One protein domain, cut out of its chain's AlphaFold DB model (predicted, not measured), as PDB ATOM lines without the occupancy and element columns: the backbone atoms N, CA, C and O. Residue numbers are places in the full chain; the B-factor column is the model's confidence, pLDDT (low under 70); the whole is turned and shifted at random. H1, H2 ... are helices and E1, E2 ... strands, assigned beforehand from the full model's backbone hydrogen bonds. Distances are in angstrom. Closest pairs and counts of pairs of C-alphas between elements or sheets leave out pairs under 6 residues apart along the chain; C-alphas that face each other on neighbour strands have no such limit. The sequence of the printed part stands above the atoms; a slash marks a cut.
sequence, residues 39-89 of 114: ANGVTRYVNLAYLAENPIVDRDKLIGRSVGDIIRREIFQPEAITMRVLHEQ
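This is residues 39 to 89 of the 114 residues of an uncharacterized protein of Enterobacter sp. EA-1 (UniProt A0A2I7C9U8). Four short helices make a small ring, H1, H2, H3 and H4 in turn, round a middle with no named element; the strand E1 runs past H2. The printed part has 51 residues, in the order E1, H1, H2, H3, H4, and is mostly helix. It is compact, radius of gyration of the C-alphas 10.1 A, and spans 26 by 20 by 19 A.

E1, residues 43 to 46, begins at C-alpha 43 (36.858, 11.393, -46.393). H1 is residues 48 to 53, 8.7 A; H2, 59 to 62; H3, 67 to 72, 8.7 A; H4, 81 to 87, 9.8 A, ends at C-alpha 87 (33.945, 25.470, -40.951).

E1 pairs with no named strand; its closest C-alphas to H2, Thr 43 and Leu 62, are 6.2 A apart. Close but not clearly touching, by closest C-alphas, are H1 and H2 (Leu 51, Arg 59, 7.3 A), H2 and H3 (Leu 62, Ile 70, 7.4 A), H3 and H4 (Val 67, Leu 86, 7.5 A; about perpendicular, 79 degrees) and H1 and H4 (Glu 53, Ile 81, 7.9 A; about perpendicular, 87 degrees). H1 and H3 are apart, as are H2 and H4. In H1, H3 and H4 every O i to N i+4 pair is within hydrogen-bond range; H2 is too short for one.

The C-alphas of Ala 39 and Pro 55, the two farthest apart, are 26.2 A apart. The printed part has no cut and no long link. The pLDDT is under 70 at residue 68 and residues 71 to 89.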
ATOM      1  N   ALA A  39      28.810  11.918 -49.312       84.75
ATOM      2  CA  ALA A  39      27.593  12.549 -48.805       84.75
ATOM      3  C   ALA A  39      27.379  12.370 -47.289       84.75
ATOM      4  O   ALA A  39      26.644  13.144 -46.685       84.75
ATOM      5  N   ASN A  40      28.028  11.379 -46.669       77.50
ATOM      6  CA  ASN A  40      27.972  11.151 -45.225       77.50
ATOM      7  C   ASN A  40      29.104  11.883 -44.481       77.50
ATOM      8  O   ASN A  40      29.268  11.700 -43.275       77.50
ATOM      9  N   GLY A  41      29.908  12.685 -45.189       78.06
ATOM     10  CA  GLY A  41      31.057  13.384 -44.627       78.06
ATOM     11  C   GLY A  41      32.251  12.469 -44.353       78.06
ATOM     12  O   GLY A  41      33.112  12.834 -43.555       78.06
ATOM     13  N   VAL A  42      32.321  11.285 -44.972       84.69
ATOM     14  CA  VAL A  42      33.485  10.396 -44.858       84.69
ATOM     15  C   VAL A  42      34.524  10.783 -45.903       84.69
ATOM     16  O   VAL A  42      34.212  10.861 -47.092       84.69
ATOM     17  N   THR A  43      35.769  11.006 -45.489       86.88
ATOM     18  CA  THR A  43      36.858  11.393 -46.393       86.88
ATOM     19  C   THR A  43      37.176  10.267 -47.372       86.88
ATOM     20  O   THR A  43      37.492   9.143 -46.977       86.88
ATOM     21  N   ARG A  44      37.115  10.573 -48.668       86.62
ATOM     22  CA  ARG A  44      37.406   9.632 -49.758       86.62
ATOM     23  C   ARG A  44      38.746   9.892 -50.417       86.62
ATOM     24  O   ARG A  44      39.379   8.945 -50.872       86.62
ATOM     25  N   TYR A  45      39.178  11.147 -50.458       87.56
ATOM     26  CA  TYR A  45      40.423  11.510 -51.115       87.56
ATOM     27  C   TYR A  45      41.011  12.797 -50.544       87.56
ATOM     28  O   TYR A  45      40.288  13.730 -50.206       87.56
ATOM     29  N   VAL A  46      42.339  12.830 -50.493       86.56
ATOM     30  CA  VAL A  46      43.154  14.029 -50.296       86.56
ATOM     31  C   VAL A  46      44.348  13.957 -51.243       86.56
ATOM     32  O   VAL A  46      44.853  12.850 -51.483       86.56
ATOM     33  N   ASN A  47      44.766  15.101 -51.792       88.44
ATOM     34  CA  ASN A  47      45.950  15.174 -52.655       88.44
ATOM     35  C   ASN A  47      47.236  15.453 -51.851       88.44
ATOM     36  O   ASN A  47      47.195  15.693 -50.641       88.44
ATOM     37  N   LEU A  48      48.379  15.440 -52.541       87.00
ATOM     38  CA  LEU A  48      49.684  15.712 -51.938       87.00
ATOM     39  C   LEU A  48      49.840  17.153 -51.436       87.00
ATOM     40  O   LEU A  48      50.394  17.337 -50.357       87.00
ATOM     41  N   ALA A  49      49.334  18.160 -52.154       84.12
ATOM     42  CA  ALA A  49      49.387  19.556 -51.712       84.12
ATOM     43  C   ALA A  49      48.677  19.770 -50.365       84.12
ATOM     44  O   ALA A  49      49.208  20.444 -49.486       84.12
ATOM     45  N   TYR A  50      47.539  19.105 -50.144       83.31
ATOM     46  CA  TYR A  50      46.837  19.153 -48.862       83.31
ATOM     47  C   TYR A  50      47.686  18.594 -47.708       83.31
ATOM     48  O   TYR A  50      47.695  19.156 -46.612       83.31
ATOM     49  N   LEU A  51      48.428  17.510 -47.952       83.19
ATOM     50  CA  LEU A  51      49.346  16.927 -46.966       83.19
ATOM     51  C   LEU A  51      50.602  17.789 -46.769       83.19
ATOM     52  O   LEU A  51      51.104  17.885 -45.654       83.19
ATOM     53  N   ALA A  52      51.092  18.438 -47.828       81.50
ATOM     54  CA  ALA A  52      52.250  19.325 -47.771       81.50
ATOM     55  C   ALA A  52      51.976  20.577 -46.923       81.50
ATOM     56  O   ALA A  52      52.828  20.984 -46.135       81.50
ATOM     57  N   GLU A  53      50.776  21.149 -47.031       78.50
ATOM     58  CA  GLU A  53      50.349  22.269 -46.184       78.50
ATOM     59  C   GLU A  53      50.014  21.842 -44.748       78.50
ATOM     60  O   GLU A  53      50.066  22.658 -43.827       78.50
ATOM     61  N   ASN A  54      49.692  20.561 -44.533       74.19
ATOM     62  CA  ASN A  54      49.306  20.015 -43.231       74.19
ATOM     63  C   ASN A  54      50.192  18.812 -42.846       74.19
ATOM     64  O   ASN A  54      49.685  17.698 -42.703       74.19
ATOM     65  N   PRO A  55      51.505  19.007 -42.610       71.88
ATOM     66  CA  PRO A  55      52.472  17.913 -42.430       71.88
ATOM     67  C   PRO A  55      52.247  17.062 -41.168       71.88
ATOM     68  O   PRO A  55      52.801  15.976 -41.035       71.88
ATOM     69  N   ILE A  56      51.432  17.544 -40.228       70.75
ATOM     70  CA  ILE A  56      51.039  16.815 -39.009       70.75
ATOM     71  C   ILE A  56      50.027  15.702 -39.340       70.75
ATOM     72  O   ILE A  56      49.809  14.774 -38.555       70.75
ATOM     73  N   VAL A  57      49.392  15.793 -40.504       72.25
ATOM     74  CA  VAL A  57      48.209  15.026 -40.848       72.25
ATOM     75  C   VAL A  57      48.599  13.894 -41.778       72.25
ATOM     76  O   VAL A  57      49.114  14.091 -42.873       72.25
ATOM     77  N   ASP A  58      48.324  12.681 -41.321       78.94
ATOM     78  CA  ASP A  58      48.609  11.469 -42.069       78.94
ATOM     79  C   ASP A  58      47.414  11.106 -42.956       78.94
ATOM     80  O   ASP A  58      46.268  11.069 -42.488       78.94
ATOM     81  N   ARG A  59      47.677  10.804 -44.232       79.38
ATOM     82  CA  ARG A  59      46.653  10.412 -45.209       79.38
ATOM     83  C   ARG A  59      45.820   9.248 -44.688       79.38
ATOM     84  O   ARG A  59      44.591   9.300 -44.752       79.38
ATOM     85  N   ASP A  60      46.470   8.239 -44.122       80.50
ATOM     86  CA  ASP A  60      45.807   7.012 -43.670       80.50
ATOM     87  C   ASP A  60      44.903   7.249 -42.454       80.50
ATOM     88  O   ASP A  60      43.960   6.498 -42.201       80.50
ATOM     89  N   LYS A  61      45.144   8.335 -41.711       77.31
ATOM     90  CA  LYS A  61      44.285   8.755 -40.597       77.31
ATOM     91  C   LYS A  61      43.078   9.569 -41.058       77.31
ATOM     92  O   LYS A  61      42.133   9.700 -40.283       77.31
ATOM     93  N   LEU A  62      43.095  10.095 -42.284       79.12
ATOM     94  CA  LEU A  62      41.984  10.841 -42.871       79.12
ATOM     95  C   LEU A  62      41.052   9.945 -43.674       79.12
ATOM     96  O   LEU A  62      39.838  10.012 -43.494       79.12
ATOM     97  N   ILE A  63      41.600   9.116 -44.562       86.44
ATOM     98  CA  ILE A  63      40.790   8.310 -45.477       86.44
ATOM     99  C   ILE A  63      39.874   7.365 -44.688       86.44
ATOM    100  O   ILE A  63      40.300   6.650 -43.784       86.44
ATOM    101  N   GLY A  64      38.584   7.371 -45.027       80.12
ATOM    102  CA  GLY A  64      37.574   6.538 -44.374       80.12
ATOM    103  C   GLY A  64      37.097   7.050 -43.012       80.12
ATOM    104  O   GLY A  64      36.250   6.403 -42.394       80.12
ATOM    105  N   ARG A  65      37.584   8.202 -42.533       81.06
ATOM    106  CA  ARG A  65      37.070   8.847 -41.317       81.06
ATOM    107  C   ARG A  65      36.011   9.889 -41.641       81.06
ATOM    108  O   ARG A  65      36.039  10.525 -42.686       81.06
ATOM    109  N   SER A  66      35.071  10.054 -40.715       80.06
ATOM    110  CA  SER A  66      34.112  11.153 -40.743       80.06
ATOM    111  C   SER A  66      34.817  12.458 -40.398       80.06
ATOM    112  O   SER A  66      35.531  12.528 -39.400       80.06
ATOM    113  N   VAL A  67      34.532  13.509 -41.159       71.31
ATOM    114  CA  VAL A  67      34.885  14.898 -40.844       71.31
ATOM    115  C   VAL A  67      34.639  15.230 -39.369       71.31
ATOM    116  O   VAL A  67      35.511  15.782 -38.701       71.31
ATOM    117  N   GLY A  68      33.473  14.849 -38.838       69.62
ATOM    118  CA  GLY A  68      33.101  15.137 -37.454       69.62
ATOM    119  C   GLY A  68      34.002  14.439 -36.434       69.62
ATOM    120  O   GLY A  68      34.322  15.023 -35.400       69.62
ATOM    121  N   ASP A  69      34.454  13.223 -36.734       72.50
ATOM    122  CA  ASP A  69      35.386  12.493 -35.869       72.50
ATOM    123  C   ASP A  69      36.790  13.088 -35.921       72.50
ATOM    124  O   ASP A  69      37.485  13.102 -34.903       72.50
ATOM    125  N   ILE A  70      37.206  13.594 -37.086       73.69
ATOM    126  CA  ILE A  70      38.529  14.198 -37.240       73.69
ATOM    127  C   ILE A  70      38.594  15.542 -36.489       73.69
ATOM    128  O   ILE A  70      39.583  15.800 -35.803       73.69
ATOM    129  N   ILE A  71      37.522  16.347 -36.521       68.31
ATOM    130  CA  ILE A  71      37.421  17.597 -35.741       68.31
ATOM    131  C   ILE A  71      37.434  17.305 -34.235       68.31
ATOM    132  O   ILE A  71      38.178  17.931 -33.485       68.31
ATOM    133  N   ARG A  72      36.626  16.341 -33.768       66.25
ATOM    134  CA  ARG A  72      36.488  16.047 -32.327       66.25
ATOM    135  C   ARG A  72      37.747  15.480 -31.684       66.25
ATOM    136  O   ARG A  72      37.894  15.588 -30.472       66.25
ATOM    137  N   ARG A  73      38.610  14.816 -32.454       61.16
ATOM    138  CA  ARG A  73      39.822  14.170 -31.932       61.16
ATOM    139  C   ARG A  73      41.043  15.094 -31.876       61.16
ATOM    140  O   ARG A  73      42.127  14.582 -31.628       61.16
ATOM    141  N   GLU A  74      40.883  16.401 -32.118       57.97
ATOM    142  CA  GLU A  74      41.982  17.388 -32.136       57.97
ATOM    143  C   GLU A  74      43.176  16.941 -32.996       57.97
ATOM    144  O   GLU A  74      44.328  17.276 -32.736       57.97
ATOM    145  N   ILE A  75      42.915  16.174 -34.063       58.38
ATOM    146  CA  ILE A  75      43.976  15.763 -34.995       58.38
ATOM    147  C   ILE A  75      44.517  16.999 -35.744       58.38
ATOM    148  O   ILE A  75      45.619  16.969 -36.285       58.38
ATOM    149  N   PHE A  76      43.772  18.109 -35.723       56.22
ATOM    150  CA  PHE A  76      44.149  19.383 -36.318       56.22
ATOM    151  C   PHE A  76      44.361  20.468 -35.265       56.22
ATOM    152  O   PHE A  76      43.541  20.650 -34.367       56.22
ATOM    153  N   GLN A  77      45.435  21.236 -35.443       51.50
ATOM    154  CA  GLN A  77      45.604  22.524 -34.775       51.50
ATOM    155  C   GLN A  77      44.628  23.554 -35.378       51.50
ATOM    156  O   GLN A  77      44.291  23.448 -36.562       51.50
ATOM    157  N   PRO A  78      44.157  24.540 -34.595       49.19
ATOM    158  CA  PRO A  78      43.161  25.522 -35.032       49.19
ATOM    159  C   PRO A  78      43.585  26.363 -36.249       49.19
ATOM    160  O   PRO A  78      42.713  26.825 -36.982       49.19
ATOM    161  N   GLU A  79      44.887  26.516 -36.519       49.25
ATOM    162  CA  GLU A  79      45.398  27.185 -37.726       49.25
ATOM    163  C   GLU A  79      45.418  26.305 -38.993       49.25
ATOM    164  O   GLU A  79      45.713  26.806 -40.079       49.25
ATOM    165  N   ALA A  80      45.106  25.007 -38.898       51.72
ATOM    166  CA  ALA A  80      45.113  24.112 -40.053       51.72
ATOM    167  C   ALA A  80      43.990  24.472 -41.040       51.72
ATOM    168  O   ALA A  80      42.832  24.664 -40.660       51.72
ATOM    169  N   ILE A  81      44.318  24.482 -42.335       53.81
ATOM    170  CA  ILE A  81      43.402  24.814 -43.444       53.81
ATOM    171  C   ILE A  81      42.152  23.926 -43.420       53.81
ATOM    172  O   ILE A  81      41.065  24.358 -43.801       53.81
ATOM    173  N   THR A  82      42.273  22.725 -42.858       58.88
ATOM    174  CA  THR A  82      41.158  21.825 -42.576       58.88
ATOM    175  C   THR A  82      40.068  22.461 -41.731       58.88
ATOM    176  O   THR A  82      38.906  22.332 -42.081       58.88
ATOM    177  N   MET A  83      40.392  23.180 -40.652       54.78
ATOM    178  CA  MET A  83      39.360  23.846 -39.852       54.78
ATOM    179  C   MET A  83      38.640  24.909 -40.672       54.78
ATOM    180  O   MET A  83      37.426  25.031 -40.555       54.78
ATOM    181  N   ARG A  84      39.351  25.607 -41.565       55.09
ATOM    182  CA  ARG A  84      38.734  26.560 -42.491       55.09
ATOM    183  C   ARG A  84      37.801  25.861 -43.472       55.09
ATOM    184  O   ARG A  84      36.646  26.236 -43.519       55.09
ATOM    185  N   VAL A  85      38.232  24.800 -44.152       58.69
ATOM    186  CA  VAL A  85      37.400  24.032 -45.106       58.69
ATOM    187  C   VAL A  85      36.193  23.374 -44.425       58.69
ATOM    188  O   VAL A  85      35.093  23.355 -44.971       58.69
ATOM    189  N   LEU A  86      36.374  22.852 -43.211       60.28
ATOM    190  CA  LEU A  86      35.310  22.200 -42.451       60.28
ATOM    191  C   LEU A  86      34.314  23.200 -41.855       60.28
ATOM    192  O   LEU A  86      33.121  22.911 -41.798       60.28
ATOM    193  N   HIS A  87      34.785  24.374 -41.434       55.19
ATOM    194  CA  HIS A  87      33.945  25.470 -40.951       55.19
ATOM    195  C   HIS A  87      33.298  26.255 -42.111       55.19
ATOM    196  O   HIS A  87      32.197  26.784 -41.972       55.19
ATOM    197  N   GLU A  88      33.942  26.290 -43.280       54.44
ATOM    198  CA  GLU A  88      33.440  26.810 -44.556       54.44
ATOM    199  C   GLU A  88      32.571  25.779 -45.305       54.44
ATOM    200  O   GLU A  88      32.342  25.948 -46.496       54.44
ATOM    201  N   GLN A  89      31.963  24.787 -44.631       49.50
ATOM    202  CA  GLN A  89      30.868  23.943 -45.168       49.50
ATOM    203  C   GLN A  89      29.619  24.735 -45.653       49.50
ATOM    204  O   GLN A  89      28.528  24.187 -45.808       49.50
TER     205      GLN A  89